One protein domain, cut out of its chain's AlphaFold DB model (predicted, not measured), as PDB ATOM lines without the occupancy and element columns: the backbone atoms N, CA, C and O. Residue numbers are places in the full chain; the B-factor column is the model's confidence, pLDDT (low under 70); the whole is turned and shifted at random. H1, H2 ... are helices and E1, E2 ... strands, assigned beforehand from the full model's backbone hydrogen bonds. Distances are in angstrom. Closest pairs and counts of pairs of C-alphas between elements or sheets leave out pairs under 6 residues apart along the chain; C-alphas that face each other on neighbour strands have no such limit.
ATOM      1  N   ASP A 177      20.800 -19.267 -37.072       86.88
ATOM      2  CA  ASP A 177      19.536 -18.562 -36.813       86.88
ATOM      3  C   ASP A 177      18.386 -19.513 -36.458       86.88
ATOM      4  O   ASP A 177      17.452 -19.130 -35.755       86.88
ATOM      5  N   MET A 178      18.471 -20.770 -36.904       86.69
ATOM      6  CA  MET A 178      17.458 -21.799 -36.664       86.69
ATOM      7  C   MET A 178      17.730 -22.634 -35.409       86.69
ATOM      8  O   MET A 178      16.856 -23.392 -34.984       86.69
ATOM      9  N   LEU A 179      18.927 -22.533 -34.824       89.69
ATOM     10  CA  LEU A 179      19.276 -23.293 -33.628       89.69
ATOM     11  C   LEU A 179      18.742 -22.581 -32.378       89.69
ATOM     12  O   LEU A 179      18.990 -21.379 -32.212       89.69
ATOM     13  N   PRO A 180      18.046 -23.286 -31.470       90.38
ATOM     14  CA  PRO A 180      17.548 -22.677 -30.246       90.38
ATOM     15  C   PRO A 180      18.710 -22.232 -29.354       90.38
ATOM     16  O   PRO A 180      19.687 -22.963 -29.162       90.38
ATOM     17  N   MET A 181      18.589 -21.023 -28.809       89.25
ATOM     18  CA  MET A 181      19.534 -20.491 -27.834       89.25
ATOM     19  C   MET A 181      19.357 -21.216 -26.500       89.25
ATOM     20  O   MET A 181      18.235 -21.428 -26.041       89.25
ATOM     21  N   LEU A 182      20.474 -21.612 -25.903       86.88
ATOM     22  CA  LEU A 182      20.515 -22.265 -24.610       86.88
ATOM     23  C   LEU A 182      20.553 -21.196 -23.518       86.88
ATOM     24  O   LEU A 182      21.497 -20.409 -23.449       86.88
ATOM     25  N   ASP A 183      19.527 -21.189 -22.674       80.44
ATOM     26  CA  ASP A 183      19.570 -20.490 -21.393       80.44
ATOM     27  C   ASP A 183      20.285 -21.391 -20.384       80.44
ATOM     28  O   ASP A 183      20.020 -22.594 -20.345       80.44
ATOM     29  N   LEU A 184      21.233 -20.834 -19.635       74.00
ATOM     30  CA  LEU A 184      22.116 -21.590 -18.754       74.00
ATOM     31  C   LEU A 184      21.851 -21.202 -17.304       74.00
ATOM     32  O   LEU A 184      22.401 -20.237 -16.779       74.00
ATOM     33  N   ALA A 185      21.015 -22.000 -16.649       70.62
ATOM     34  CA  ALA A 185      20.914 -22.036 -15.198       70.62
ATOM     35  C   ALA A 185      22.068 -22.863 -14.591       70.62
ATOM     36  O   ALA A 185      22.637 -23.738 -15.246       70.62
ATOM     37  N   ILE A 186      22.353 -22.653 -13.301       63.44
ATOM     38  CA  ILE A 186      23.465 -23.291 -12.560       63.44
ATOM     39  C   ILE A 186      23.484 -24.829 -12.720       63.44
ATOM     40  O   ILE A 186      24.537 -25.430 -12.913       63.44
ATOM     41  N   GLU A 187      22.326 -25.500 -12.709       64.62
ATOM     42  CA  GLU A 187      22.261 -26.965 -12.880       64.62
ATOM     43  C   GLU A 187      22.621 -27.451 -14.296       64.62
ATOM     44  O   GLU A 187      23.052 -28.592 -14.486       64.62
ATOM     45  N   GLN A 188      22.412 -26.615 -15.312       69.62
ATOM     46  CA  GLN A 188      22.701 -26.942 -16.711       69.62
ATOM     47  C   GLN A 188      24.184 -26.743 -17.034       69.62
ATOM     48  O   GLN A 188      24.719 -27.416 -17.911       69.62
ATOM     49  N   GLU A 189      24.859 -25.887 -16.273       71.31
ATOM     50  CA  GLU A 189      26.283 -25.603 -16.393       71.31
ATOM     51  C   GLU A 189      27.160 -26.838 -16.109       71.31
ATOM     52  O   GLU A 189      28.035 -27.190 -16.903       71.31
ATOM     53  N   LEU A 190      26.866 -27.576 -15.032       72.56
ATOM     54  CA  LEU A 190      27.563 -28.829 -14.707       72.56
ATOM     55  C   LEU A 190      27.409 -29.865 -15.828       72.56
ATOM     56  O   LEU A 190      28.375 -30.524 -16.215       72.56
ATOM     57  N   LYS A 191      26.205 -29.984 -16.399       83.81
ATOM     58  CA  LYS A 191      25.934 -30.890 -17.529       83.81
ATOM     59  C   LYS A 191      26.695 -30.466 -18.785       83.81
ATOM     60  O   LYS A 191      27.202 -31.325 -19.504       83.81
ATOM     61  N   LEU A 192      26.810 -29.159 -19.021       87.81
ATOM     62  CA  LEU A 192      27.578 -28.596 -20.126       87.81
ATOM     63  C   LEU A 192      29.068 -28.926 -19.995       87.81
ATOM     64  O   LEU A 192      29.682 -29.331 -20.979       87.81
ATOM     65  N   HIS A 193      29.642 -28.830 -18.793       86.56
ATOM     66  CA  HIS A 193      31.040 -29.198 -18.568       86.56
ATOM     67  C   HIS A 193      31.319 -30.658 -18.948       86.56
ATOM     68  O   HIS A 193      32.260 -30.923 -19.698       86.56
ATOM     69  N   PHE A 194      30.486 -31.594 -18.482       87.94
ATOM     70  CA  PHE A 194      30.626 -33.010 -18.833       87.94
ATOM     71  C   PHE A 194      30.457 -33.248 -20.332       87.94
ATOM     72  O   PHE A 194      31.265 -33.961 -20.922       87.94
ATOM     73  N   HIS A 195      29.462 -32.609 -20.959       90.12
ATOM     74  CA  HIS A 195      29.257 -32.688 -22.407       90.12
ATOM     75  C   HIS A 195      30.508 -32.257 -23.182       90.12
ATOM     76  O   HIS A 195      30.955 -32.958 -24.085       90.12
ATOM     77  N   LEU A 196      31.114 -31.134 -22.790       91.75
ATOM     78  CA  LEU A 196      32.319 -30.618 -23.434       91.75
ATOM     79  C   LEU A 196      33.537 -31.513 -23.202       91.75
ATOM     80  O   LEU A 196      34.391 -31.582 -24.075       91.75
ATOM     81  N   SER A 197      33.642 -32.216 -22.075       88.81
ATOM     82  CA  SER A 197      34.764 -33.136 -21.838       88.81
ATOM     83  C   SER A 197      34.789 -34.317 -22.817       88.81
ATOM     84  O   SER A 197      35.865 -34.820 -23.123       88.81
ATOM     85  N   TYR A 198      33.653 -34.698 -23.409       89.50
ATOM     86  CA  TYR A 198      33.615 -35.751 -24.434       89.50
ATOM     87  C   TYR A 198      34.250 -35.355 -25.777       89.50
ATOM     88  O   TYR A 198      34.357 -36.196 -26.667       89.50
ATOM     89  N   MET A 199      34.700 -34.105 -25.952       89.00
ATOM     90  CA  MET A 199      35.497 -33.728 -27.129       89.00
ATOM     91  C   MET A 199      36.938 -34.268 -27.081       89.00
ATOM     92  O   MET A 199      37.635 -34.260 -28.102       89.00
ATOM     93  N   PHE A 200      37.388 -34.710 -25.904       87.69
ATOM     94  CA  PHE A 200      38.723 -35.251 -25.679       87.69
ATOM     95  C   PHE A 200      38.692 -36.779 -25.669       87.69
ATOM     96  O   PHE A 200      37.788 -37.409 -25.125       87.69
ATOM     97  N   THR A 201      39.710 -37.377 -26.275       84.31
ATOM     98  CA  THR A 201      40.053 -38.786 -26.071       84.31
ATOM     99  C   THR A 201      40.620 -38.993 -24.667       84.31
ATOM    100  O   THR A 201      41.162 -38.062 -24.075       84.31
ATOM    101  N   ASP A 202      40.588 -40.228 -24.161       80.12
ATOM    102  CA  ASP A 202      41.141 -40.564 -22.838       80.12
ATOM    103  C   ASP A 202      42.600 -40.104 -22.677       80.12
ATOM    104  O   ASP A 202      43.008 -39.613 -21.628       80.12
ATOM    105  N   SER A 203      43.387 -40.212 -23.750       77.56
ATOM    106  CA  SER A 203      44.781 -39.773 -23.779       77.56
ATOM    107  C   SER A 203      44.923 -38.248 -23.756       77.56
ATOM    108  O   SER A 203      45.807 -37.720 -23.082       77.56
ATOM    109  N   GLU A 204      44.080 -37.517 -24.491       83.25
ATOM    110  CA  GLU A 204      44.038 -36.049 -24.416       83.25
ATOM    111  C   GLU A 204      43.623 -35.594 -23.012       83.25
ATOM    112  O   GLU A 204      44.262 -34.710 -22.451       83.25
ATOM    113  N   GLU A 205      42.627 -36.244 -22.409       83.00
ATOM    114  CA  GLU A 205      42.139 -35.916 -21.068       83.00
ATOM    115  C   GLU A 205      43.201 -36.166 -19.985       83.00
ATOM    116  O   GLU A 205      43.418 -35.314 -19.125       83.00
ATOM    117  N   GLN A 206      43.945 -37.275 -20.059       80.75
ATOM    118  CA  GLN A 206      45.080 -37.526 -19.162       80.75
ATOM    119  C   GLN A 206      46.161 -36.443 -19.279       80.75
ATOM    120  O   GLN A 206      46.675 -35.973 -18.261       80.75
ATOM    121  N   ARG A 207      46.491 -36.010 -20.504       80.06
ATOM    122  CA  ARG A 207      47.442 -34.906 -20.721       80.06
ATOM    123  C   ARG A 207      46.903 -33.585 -20.182       80.06
ATOM    124  O   ARG A 207      47.653 -32.845 -19.556       80.06
ATOM    125  N   ASN A 208      45.612 -33.307 -20.365       80.56
ATOM    126  CA  ASN A 208      44.963 -32.112 -19.825       80.56
ATOM    127  C   ASN A 208      45.067 -32.078 -18.295       80.56
ATOM    128  O   ASN A 208      45.450 -31.061 -17.724       80.56
ATOM    129  N   GLN A 209      44.798 -33.202 -17.627       80.00
ATOM    130  CA  GLN A 209      44.951 -33.319 -16.176       80.00
ATOM    131  C   GLN A 209      46.409 -33.149 -15.733       80.00
ATOM    132  O   GLN A 209      46.673 -32.473 -14.742       80.00
ATOM    133  N   ALA A 210      47.369 -33.713 -16.470       78.19
ATOM    134  CA  ALA A 210      48.790 -33.535 -16.182       78.19
ATOM    135  C   ALA A 210      49.241 -32.070 -16.338       78.19
ATOM    136  O   ALA A 210      49.979 -31.578 -15.486       78.19
ATOM    137  N   ALA A 211      48.761 -31.368 -17.368       77.50
ATOM    138  CA  ALA A 211      49.035 -29.949 -17.590       77.50
ATOM    139  C   ALA A 211      48.450 -29.070 -16.472       77.50
ATOM    140  O   ALA A 211      49.141 -28.198 -15.952       77.50
ATOM    141  N   VAL A 212      47.216 -29.346 -16.028       75.69
ATOM    142  CA  VAL A 212      46.591 -28.654 -14.880       75.69
ATOM    143  C   VAL A 212      47.388 -28.857 -13.588       75.69
ATOM    144  O   VAL A 212      47.459 -27.957 -12.759       75.69
ATOM    145  N   LEU A 213      48.007 -30.027 -13.415       77.31
ATOM    146  CA  LEU A 213      48.868 -30.334 -12.270       77.31
ATOM    147  C   LEU A 213      50.306 -29.804 -12.425       77.31
ATOM    148  O   LEU A 213      51.172 -30.214 -11.653       77.31
ATOM    149  N   GLU A 214      50.571 -28.952 -13.423       75.88
ATOM    150  CA  GLU A 214      51.895 -28.402 -13.763       75.88
ATOM    151  C   GLU A 214      52.961 -29.482 -14.043       75.88
ATOM    152  O   GLU A 214      54.164 -29.243 -13.959       75.88
ATOM    153  N   LYS A 215      52.529 -30.701 -14.393       67.62
ATOM    154  CA  LYS A 215      53.418 -31.832 -14.712       67.62
ATOM    155  C   LYS A 215      53.838 -31.872 -16.180       67.62
ATOM    156  O   LYS A 215      54.695 -32.677 -16.529       67.62
ATOM    157  N   MET A 216      53.218 -31.049 -17.026       64.38
ATOM    158  CA  MET A 216      53.517 -30.906 -18.452       64.38
ATOM    159  C   MET A 216      53.408 -29.437 -18.856       64.38
ATOM    160  O   MET A 216      52.533 -28.723 -18.361       64.38
ATOM    161  N   ALA A 217      54.285 -28.994 -19.757       64.81
ATOM    162  CA  ALA A 217      54.238 -27.638 -20.297       64.81
ATOM    163  C   ALA A 217      53.153 -27.509 -21.383       64.81
ATOM    164  O   ALA A 217      52.899 -28.456 -22.125       64.81
ATOM    165  N   ASP A 218      52.549 -26.323 -21.523       63.25
ATOM    166  CA  ASP A 218      51.501 -26.067 -22.534       63.25
ATOM    167  C   ASP A 218      51.999 -26.278 -23.978       63.25
ATOM    168  O   ASP A 218      51.245 -26.676 -24.864       63.25
ATOM    169  N   ASP A 219      53.300 -26.085 -24.211       64.38
ATOM    170  CA  ASP A 219      53.943 -26.305 -25.510       64.38
ATOM    171  C   ASP A 219      54.089 -27.795 -25.877       64.38
ATOM    172  O   ASP A 219      54.343 -28.119 -27.036       64.38
ATOM    173  N   GLU A 220      53.901 -28.707 -24.918       64.25
ATOM    174  CA  GLU A 220      53.879 -30.157 -25.159       64.25
ATOM    175  C   GLU A 220      52.485 -30.661 -25.572       64.25
ATOM    176  O   GLU A 220      52.338 -31.817 -25.980       64.25
ATOM    177  N   LEU A 221      51.447 -29.818 -25.484       67.81
ATOM    178  CA  LEU A 221      50.102 -30.158 -25.943       67.81
ATOM    179  C   LEU A 221      50.002 -30.039 -27.467       67.81
ATOM    180  O   LEU A 221      50.333 -29.017 -28.069       67.81
ATOM    181  N   GLU A 222      49.451 -31.079 -28.089       75.12
ATOM    182  CA  GLU A 222      49.153 -31.093 -29.520       75.12
ATOM    183  C   GLU A 222      48.244 -29.912 -29.911       75.12
ATOM    184  O   GLU A 222      47.297 -29.572 -29.195       75.12
ATOM    185  N   VAL A 223      48.488 -29.312 -31.082       80.38
ATOM    186  CA  VAL A 223      47.742 -28.141 -31.587       80.38
ATOM    187  C   VAL A 223      46.228 -28.372 -31.575       80.38
ATOM    188  O   VAL A 223      45.473 -27.480 -31.184       80.38
ATOM    189  N   MET A 224      45.770 -29.569 -31.957       81.00
ATOM    190  CA  MET A 224      44.346 -29.906 -31.940       81.00
ATOM    191  C   MET A 224      43.783 -29.954 -30.515       81.00
ATOM    192  O   MET A 224      42.680 -29.461 -30.276       81.00
ATOM    193  N   ASN A 225      44.545 -30.490 -29.559       83.69
ATOM    194  CA  ASN A 225      44.135 -30.515 -28.160       83.69
ATOM    195  C   ASN A 225      44.022 -29.082 -27.605       83.69
ATOM    196  O   ASN A 225      43.008 -28.733 -27.004       83.69
ATOM    197  N   ARG A 226      44.983 -28.201 -27.916       84.12
ATOM    198  CA  ARG A 226      44.928 -26.772 -27.543       84.12
ATOM    199  C   ARG A 226      43.739 -26.047 -28.177       84.12
ATOM    200  O   ARG A 226      43.082 -25.235 -27.522       84.12
ATOM    201  N   ALA A 227      43.412 -26.360 -29.431       87.44
ATOM    202  CA  ALA A 227      42.230 -25.820 -30.101       87.44
ATOM    203  C   ALA A 227      40.930 -26.264 -29.403       87.44
ATOM    204  O   ALA A 227      40.081 -25.425 -29.097       87.44
ATOM    205  N   LYS A 228      40.794 -27.558 -29.080       90.62
ATOM    206  CA  LYS A 228      39.661 -28.100 -28.310       90.62
ATOM    207  C   LYS A 228      39.547 -27.452 -26.929       90.62
ATOM    208  O   LYS A 228      38.466 -27.001 -26.555       90.62
ATOM    209  N   GLN A 229      40.655 -27.344 -26.195       89.44
ATOM    210  CA  GLN A 229      40.700 -26.662 -24.899       89.44
ATOM    211  C   GLN A 229      40.233 -25.209 -25.013       89.44
ATOM    212  O   GLN A 229      39.378 -24.784 -24.240       89.44
ATOM    213  N   SER A 230      40.721 -24.472 -26.013       90.69
ATOM    214  CA  SER A 230      40.311 -23.086 -26.260       90.69
ATOM    215  C   SER A 230      38.804 -22.987 -26.515       90.69
ATOM    216  O   SER A 230      38.135 -22.147 -25.919       90.69
ATOM    217  N   ILE A 231      38.238 -23.882 -27.331       93.56
ATOM    218  CA  ILE A 231      36.791 -23.937 -27.596       93.56
ATOM    219  C   ILE A 231      36.006 -24.259 -26.316       93.56
ATOM    220  O   ILE A 231      35.031 -23.567 -26.012       93.56
ATOM    221  N   LYS A 232      36.432 -25.264 -25.536       93.12
ATOM    222  CA  LYS A 232      35.813 -25.605 -24.244       93.12
ATOM    223  C   LYS A 232      35.820 -24.401 -23.300       93.12
ATOM    224  O   LYS A 232      34.785 -24.087 -22.720       93.12
ATOM    225  N   LEU A 233      36.948 -23.704 -23.180       91.31
ATOM    226  CA  LEU A 233      37.078 -22.528 -22.318       91.31
ATOM    227  C   LEU A 233      36.201 -21.365 -22.783       91.31
ATOM    228  O   LEU A 233      35.527 -20.766 -21.950       91.31
ATOM    229  N   LEU A 234      36.138 -21.075 -24.087       94.06
ATOM    230  CA  LEU A 234      35.244 -20.046 -24.632       94.06
ATOM    231  C   LEU A 234      33.782 -20.316 -24.258       94.06
ATOM    232  O   LEU A 234      33.075 -19.408 -23.812       94.06
ATOM    233  N   ILE A 235      33.336 -21.567 -24.394       94.12
ATOM    234  CA  ILE A 235      31.967 -21.966 -24.052       94.12
ATOM    235  C   ILE A 235      31.731 -21.844 -22.540       94.12
ATOM    236  O   ILE A 235      30.741 -21.239 -22.139       94.12
ATOM    237  N   LEU A 236      32.639 -22.341 -21.695       91.62
ATOM    238  CA  LEU A 236      32.495 -22.272 -20.233       91.62
ATOM    239  C   LEU A 236      32.535 -20.829 -19.698       91.62
ATOM    240  O   LEU A 236      31.735 -20.460 -18.839       91.62
ATOM    241  N   HIS A 237      33.411 -19.975 -20.231       91.88
ATOM    242  CA  HIS A 237      33.420 -18.552 -19.885       91.88
ATOM    243  C   HIS A 237      32.151 -17.841 -20.348       91.88
ATOM    244  O   HIS A 237      31.642 -16.988 -19.627       91.88
ATOM    245  N   THR A 238      31.606 -18.196 -21.511       92.12
ATOM    246  CA  THR A 238      30.318 -17.653 -21.968       92.12
ATOM    247  C   THR A 238      29.177 -18.115 -21.059       92.12
ATOM    248  O   THR A 238      28.312 -17.313 -20.706       92.12
ATOM    249  N   ALA A 239      29.211 -19.373 -20.621       90.06
ATOM    250  CA  ALA A 239      28.249 -19.965 -19.695       90.06
ATOM    251  C   ALA A 239      28.279 -19.351 -18.288       90.06
ATOM    252  O   ALA A 239      27.326 -19.514 -17.536       90.06
ATOM    253  N   GLY A 240      29.348 -18.632 -17.931       87.94
ATOM    254  CA  GLY A 240      29.511 -18.065 -16.595       87.94
ATOM    255  C   GLY A 240      30.078 -19.041 -15.566       87.94
ATOM    256  O   GLY A 240      30.033 -18.740 -14.377       87.94
ATOM    257  N   SER A 241      30.675 -20.155 -16.007       85.38
ATOM    258  CA  SER A 241      31.163 -21.227 -15.125       85.38
ATOM    259  C   SER A 241      32.211 -20.824 -14.099       85.38
ATOM    260  O   SER A 241      32.443 -21.511 -13.110       85.38
ATOM    261  N   PHE A 242      32.859 -19.688 -14.325       81.69
ATOM    262  CA  PHE A 242      33.894 -19.155 -13.448       81.69
ATOM    263  C   PHE A 242      33.381 -17.967 -12.620       81.69
ATOM    264  O   PHE A 242      34.149 -17.081 -12.256       81.69
ATOM    265  N   GLY A 243      32.069 -17.906 -12.371       81.75
ATOM    266  CA  GLY A 243      31.400 -16.854 -11.596       81.75
ATOM    267  C   GLY A 243      31.062 -15.587 -12.390       81.75
ATOM    268  O   GLY A 243      30.224 -14.801 -11.954       81.75
ATOM    269  N   GLN A 244      31.659 -15.398 -13.569       84.38
ATOM    270  CA  GLN A 244      31.345 -14.303 -14.485       84.38
ATOM    271  C   GLN A 244      31.228 -14.812 -15.923       84.38
ATOM    272  O   GLN A 244      32.061 -15.592 -16.384       84.38
ATOM    273  N   SER A 245      30.198 -14.333 -16.630       88.38
ATOM    274  CA  SER A 245      30.012 -14.579 -18.062       88.38
ATOM    275  C   SER A 245      30.784 -13.553 -18.893       88.38
ATOM    276  O   SER A 245      30.675 -12.345 -18.664       88.38
ATOM    277  N   TYR A 246      31.541 -14.037 -19.878       91.94
ATOM    278  CA  TYR A 246      32.274 -13.219 -20.843       91.94
ATOM    279  C   TYR A 246      31.728 -13.446 -22.251       91.94
ATOM    280  O   TYR A 246      31.489 -14.579 -22.657       91.94
ATOM    281  N   ARG A 247      31.555 -12.362 -23.014       93.00
ATOM    282  CA  ARG A 247      31.078 -12.410 -24.411       93.00
ATOM    283  C   ARG A 247      32.071 -11.855 -25.425       93.00
ATOM    284  O   ARG A 247      31.771 -11.793 -26.614       93.00
ATOM    285  N   LEU A 248      33.234 -11.426 -24.954       95.50
ATOM    286  CA  LEU A 248      34.272 -10.820 -25.767       95.50
ATOM    287  C   LEU A 248      35.591 -11.504 -25.447       95.50
ATOM    288  O   LEU A 248      36.008 -11.526 -24.289       95.50
ATOM    289  N   PHE A 249      36.240 -12.037 -26.472       95.69
ATOM    290  CA  PHE A 249      37.529 -12.702 -26.345       95.69
ATOM    291  C   PHE A 249      38.490 -12.163 -27.395       95.69
ATOM    292  O   PHE A 249      38.074 -11.729 -28.466       95.69
ATOM    293  N   SER A 250      39.784 -12.199 -27.092       93.88
ATOM    294  CA  SER A 250      40.827 -11.787 -28.023       93.88
ATOM    295  C   SER A 250      41.742 -12.963 -28.312       93.88
ATOM    296  O   SER A 250      42.233 -13.609 -27.391       93.88
ATOM    297  N   LEU A 251      42.019 -13.197 -29.592       91.88
ATOM    298  CA  LEU A 251      43.128 -14.039 -30.013       91.88
ATOM    299  C   LEU A 251      44.363 -13.159 -30.144       91.88
ATOM    300  O   LEU A 251      44.335 -12.148 -30.851       91.88
ATOM    301  N   ALA A 252      45.428 -13.523 -29.438       90.12
ATOM    302  CA  ALA A 252      46.669 -12.769 -29.416       90.12
ATOM    303  C   ALA A 252      47.864 -13.681 -29.661       90.12
ATOM    304  O   ALA A 252      47.926 -14.803 -29.162       90.12
ATOM    305  N   ASP A 253      48.815 -13.176 -30.436       87.94
ATOM    306  CA  ASP A 253      50.147 -13.750 -30.520       87.94
ATOM    307  C   ASP A 253      51.003 -13.120 -29.407       87.94
ATOM    308  O   ASP A 253      50.999 -11.892 -29.275       87.94
ATOM    309  N   PRO A 254      51.761 -13.904 -28.620       86.38
ATOM    310  CA  PRO A 254      52.558 -13.364 -27.517       86.38
ATOM    311  C   PRO A 254      53.551 -12.265 -27.922       86.38
ATOM    312  O   PRO A 254      53.937 -11.452 -27.088       86.38
ATOM    313  N   LYS A 255      53.983 -12.232 -29.190       90.38
ATOM    314  CA  LYS A 255      54.953 -11.261 -29.713       90.38
ATOM    315  C   LYS A 255      54.288 -10.109 -30.466       90.38
ATOM    316  O   LYS A 255      54.823  -9.005 -30.456       90.38
ATOM    317  N   ARG A 256      53.169 -10.355 -31.154       86.94
ATOM    318  CA  ARG A 256      52.489  -9.368 -32.020       86.94
ATOM    319  C   ARG A 256      51.262  -8.722 -31.380       86.94
ATOM    320  O   ARG A 256      50.780  -7.722 -31.900       86.94
ATOM    321  N   GLY A 257      50.776  -9.256 -30.263       90.62
ATOM    322  CA  GLY A 257      49.555  -8.791 -29.614       90.62
ATOM    323  C   GLY A 257      48.281  -9.338 -30.277       90.62
ATOM    324  O   GLY A 257      48.330 -10.357 -30.977       90.62
ATOM    325  N   PRO A 258      47.118  -8.716 -30.015       91.62
ATOM    326  CA  PRO A 258      45.826  -9.200 -30.488       91.62
ATOM    327  C   PRO A 258      45.691  -9.073 -32.013       91.62
ATOM    328  O   PRO A 258      45.921  -8.004 -32.566       91.62
ATOM    329  N   TYR A 259      45.284 -10.153 -32.684       93.94
ATOM    330  CA  TYR A 259      45.081 -10.196 -34.142       93.94
ATOM    331  C   TYR A 259      43.638 -10.521 -34.551       93.94
ATOM    332  O   TYR A 259      43.282 -10.398 -35.722       93.94
ATOM    333  N   ALA A 260      42.789 -10.946 -33.612       96.00
ATOM    334  CA  ALA A 260      41.361 -11.111 -33.852       96.00
ATOM    335  C   ALA A 260      40.559 -10.956 -32.559       96.00
ATOM    336  O   ALA A 260      41.020 -11.325 -31.479       96.00
ATOM    337  N   ILE A 261      39.336 -10.454 -32.690       96.38
ATOM    338  CA  ILE A 261      38.362 -10.346 -31.604       96.38
ATOM    339  C   ILE A 261      37.185 -11.266 -31.913       96.38
ATOM    340  O   ILE A 261      36.669 -11.273 -33.028       96.38
ATOM    341  N   ILE A 262      36.756 -12.033 -30.918       97.00
ATOM    342  CA  ILE A 262      35.615 -12.940 -30.989       97.00
ATOM    343  C   ILE A 262      34.478 -12.332 -30.168       97.00
ATOM    344  O   ILE A 262      34.599 -12.162 -28.953       97.00
ATOM    345  N   PHE A 263      33.372 -12.024 -30.839       96.88
ATOM    346  CA  PHE A 263      32.125 -11.571 -30.237       96.88
ATOM    347  C   PHE A 263      31.165 -12.746 -30.142       96.88
ATOM    348  O   PHE A 263      30.813 -13.343 -31.158       96.88
ATOM    349  N   VAL A 264      30.726 -13.070 -28.932       95.31
ATOM    350  CA  VAL A 264      29.824 -14.193 -28.684       95.31
ATOM    351  C   VAL A 264      28.395 -13.692 -28.527       95.31
ATOM    352  O   VAL A 264      28.084 -12.924 -27.613       95.31
ATOM    353  N   ASN A 265      27.510 -14.160 -29.402       93.06
ATOM    354  CA  ASN A 265      26.082 -13.880 -29.326       93.06
ATOM    355  C   ASN A 265      25.404 -14.761 -28.261       93.06
ATOM    356  O   ASN A 265      24.636 -14.271 -27.430       93.06
ATOM    357  N   GLY A 266      25.745 -16.052 -28.238       91.25
ATOM    358  CA  GLY A 266      25.254 -17.001 -27.244       91.25
ATOM    359  C   GLY A 266      25.658 -18.443 -27.534       91.25
ATOM    360  O   GLY A 266      26.330 -18.738 -28.522       91.25
ATOM    361  N   ILE A 267      25.228 -19.350 -26.660       93.06
ATOM    362  CA  ILE A 267      25.374 -20.796 -26.845       93.06
ATOM    363  C   ILE A 267      24.062 -21.319 -27.427       93.06
ATOM    364  O   ILE A 267      22.985 -20.950 -26.963       93.06
ATOM    365  N   ARG A 268      24.136 -22.156 -28.458       92.50
ATOM    366  CA  ARG A 268      22.975 -22.737 -29.143       92.50
ATOM    367  C   ARG A 268      23.040 -24.256 -29.125       92.50
ATOM    368  O   ARG A 268      24.128 -24.828 -29.074       92.50
ATOM    369  N   LEU A 269      21.882 -24.909 -29.178       90.69
ATOM    370  CA  LEU A 269      21.795 -26.366 -29.285       90.69
ATOM    371  C   LEU A 269      21.695 -26.791 -30.749       90.69
ATOM    372  O   LEU A 269      20.720 -26.476 -31.431       90.69
ATOM    373  N   ASP A 270      22.661 -27.579 -31.200       89.25
ATOM    374  CA  ASP A 270      22.529 -28.375 -32.413       89.25
ATOM    375  C   ASP A 270      21.786 -29.672 -32.069       89.25
ATOM    376  O   ASP A 270      22.372 -30.687 -31.683       89.25
ATOM    377  N   LEU A 271      20.456 -29.596 -32.151       83.31
ATOM    378  CA  LEU A 271      19.562 -30.709 -31.837       83.31
ATOM    379  C   LEU A 271      19.838 -31.951 -32.707       83.31
ATOM    380  O   LEU A 271      19.935 -33.031 -32.129       83.31
ATOM    381  N   PRO A 272      20.002 -31.852 -34.046       79.94
ATOM    382  CA  PRO A 272      20.374 -32.987 -34.896       79.94
ATOM    383  C   PRO A 272      21.606 -33.773 -34.453       79.94
ATOM    384  O   PRO A 272      21.592 -35.002 -34.548       79.94
ATOM    385  N   SER A 273      22.656 -33.087 -33.995       83.00
ATOM    386  CA  SER A 273      23.908 -33.738 -33.584       83.00
ATOM    387  C   SER A 273      24.019 -33.929 -32.071       83.00
ATOM    388  O   SER A 273      25.055 -34.390 -31.597       83.00
ATOM    389  N   HIS A 274      22.971 -33.584 -31.313       85.69
ATOM    390  CA  HIS A 274      22.951 -33.597 -29.849       85.69
ATOM    391  C   HIS A 274      24.174 -32.900 -29.230       85.69
ATOM    392  O   HIS A 274      24.782 -33.406 -28.288       85.69
ATOM    393  N   THR A 275      24.556 -31.746 -29.779       90.12
ATOM    394  CA  THR A 275      25.714 -30.988 -29.300       90.12
ATOM    395  C   THR A 275      25.400 -29.506 -29.129       90.12
ATOM    396  O   THR A 275      24.290 -29.046 -29.395       90.12
ATOM    397  N   VAL A 276      26.379 -28.757 -28.634       92.31
ATOM    398  CA  VAL A 276      26.299 -27.312 -28.424       92.31
ATOM    399  C   VAL A 276      27.217 -26.588 -29.397       92.31
ATOM    400  O   VAL A 276      28.262 -27.105 -29.791       92.31
ATOM    401  N   VAL A 277      26.830 -25.373 -29.767       93.00
ATOM    402  CA  VAL A 277      27.556 -24.517 -30.703       93.00
ATOM    403  C   VAL A 277      27.671 -23.128 -30.096       93.00
ATOM    404  O   VAL A 277      26.717 -22.622 -29.506       93.00
ATOM    405  N   LEU A 278      28.837 -22.505 -30.245       94.00
ATOM    406  CA  LEU A 278      29.042 -21.113 -29.869       94.00
ATOM    407  C   LEU A 278      28.748 -20.228 -31.086       94.00
ATOM    408  O   LEU A 278      29.457 -20.297 -32.087       94.00
ATOM    409  N   ASP A 279      27.689 -19.426 -31.009       94.56
ATOM    410  CA  ASP A 279      27.317 -18.468 -32.052       94.56
ATOM    411  C   ASP A 279      28.210 -17.229 -31.924       94.56
ATOM    412  O   ASP A 279      28.083 -16.461 -30.962       94.56
ATOM    413  N   VAL A 280      29.159 -17.085 -32.853       95.00
ATOM    414  CA  VAL A 280      30.215 -16.070 -32.784       95.00
ATOM    415  C   VAL A 280      30.385 -15.293 -34.080       95.00
ATOM    416  O   VAL A 280      30.286 -15.833 -35.180       95.00
ATOM    417  N   CYS A 281      30.751 -14.025 -33.931       95.25
ATOM    418  CA  CYS A 281      31.302 -13.194 -34.988       95.25
ATOM    419  C   CYS A 281      32.790 -12.958 -34.707       95.25
ATOM    420  O   CYS A 281      33.164 -12.615 -33.586       95.25
ATOM    421  N   ILE A 282      33.643 -13.143 -35.715       95.06
ATOM    422  CA  ILE A 282      35.089 -12.935 -35.597       95.06
ATOM    423  C   ILE A 282      35.467 -11.698 -36.405       95.06
ATOM    424  O   ILE A 282      35.225 -11.646 -37.609       95.06
ATOM    425  N   LEU A 283      36.085 -10.722 -35.742       95.94
ATOM    426  CA  LEU A 283      36.647  -9.524 -36.353       95.94
ATOM    427  C   LEU A 283      38.176  -9.658 -36.421       95.94
ATOM    428  O   LEU A 283      38.833  -9.578 -35.380       95.94
ATOM    429  N   PRO A 284      38.763  -9.846 -37.613       94.94
ATOM    430  CA  PRO A 284      40.208  -9.789 -37.790       94.94
ATOM    431  C   PRO A 284      40.717  -8.362 -37.560       94.94
ATOM    432  O   PRO A 284      40.140  -7.405 -38.075       94.94
ATOM    433  N   LEU A 285      41.808  -8.225 -36.809       89.19
ATOM    434  CA  LEU A 285      42.524  -6.969 -36.600       89.19
ATOM    435  C   LEU A 285      43.738  -6.968 -37.538       89.19
ATOM    436  O   LEU A 285      44.843  -7.328 -37.139       89.19
TER     437      LEU A 285
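This is residues 177 to 285 of the 286 residues of an uncharacterized protein of Amanita thiersii Skay4041 (UniProt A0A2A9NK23). A strongly twisted sheet, E1 E2 E3, bends round H3 in the middle; H1 runs beside H3, and H2 lies off the sheet. The 109 printed residues hold three named helices, then three named strands forming an antiparallel meander, each beside the one before; class mixed. It is compact, radius of gyration of the C-alphas 15.0 A, spanning 40 by 36 by 28 A.

H1, residues 186 to 197, touches H3, residues 223 to 239, with H3's residues 232 to 239 alone; closest C-alphas 196 and 232, 6.2 A. H2, residues 202 to 212, is close but not clearly touching H3; closest C-alphas 204 and 225, 6.7 A. H3 is on the sheet of E1, 248 to 253, E2, 257 to 270, and E3, 275 to 284. Within hydrogen-bond range are N 251 and O 260, 2.8 A, and N 263 and O 281, 2.8 A; O i to N i+4 pairs are complete in H2 and H3, 6 of 8 in H1.

H1 begins at C-alpha 186 (23.465, -23.291, -12.560); E2 is 33.5 A long; E3 ends at C-alpha 284 (40.208, -9.789, -37.790).

No cut, no long link; pLDDT is under 70 at 186 to 188 and 215 to 221.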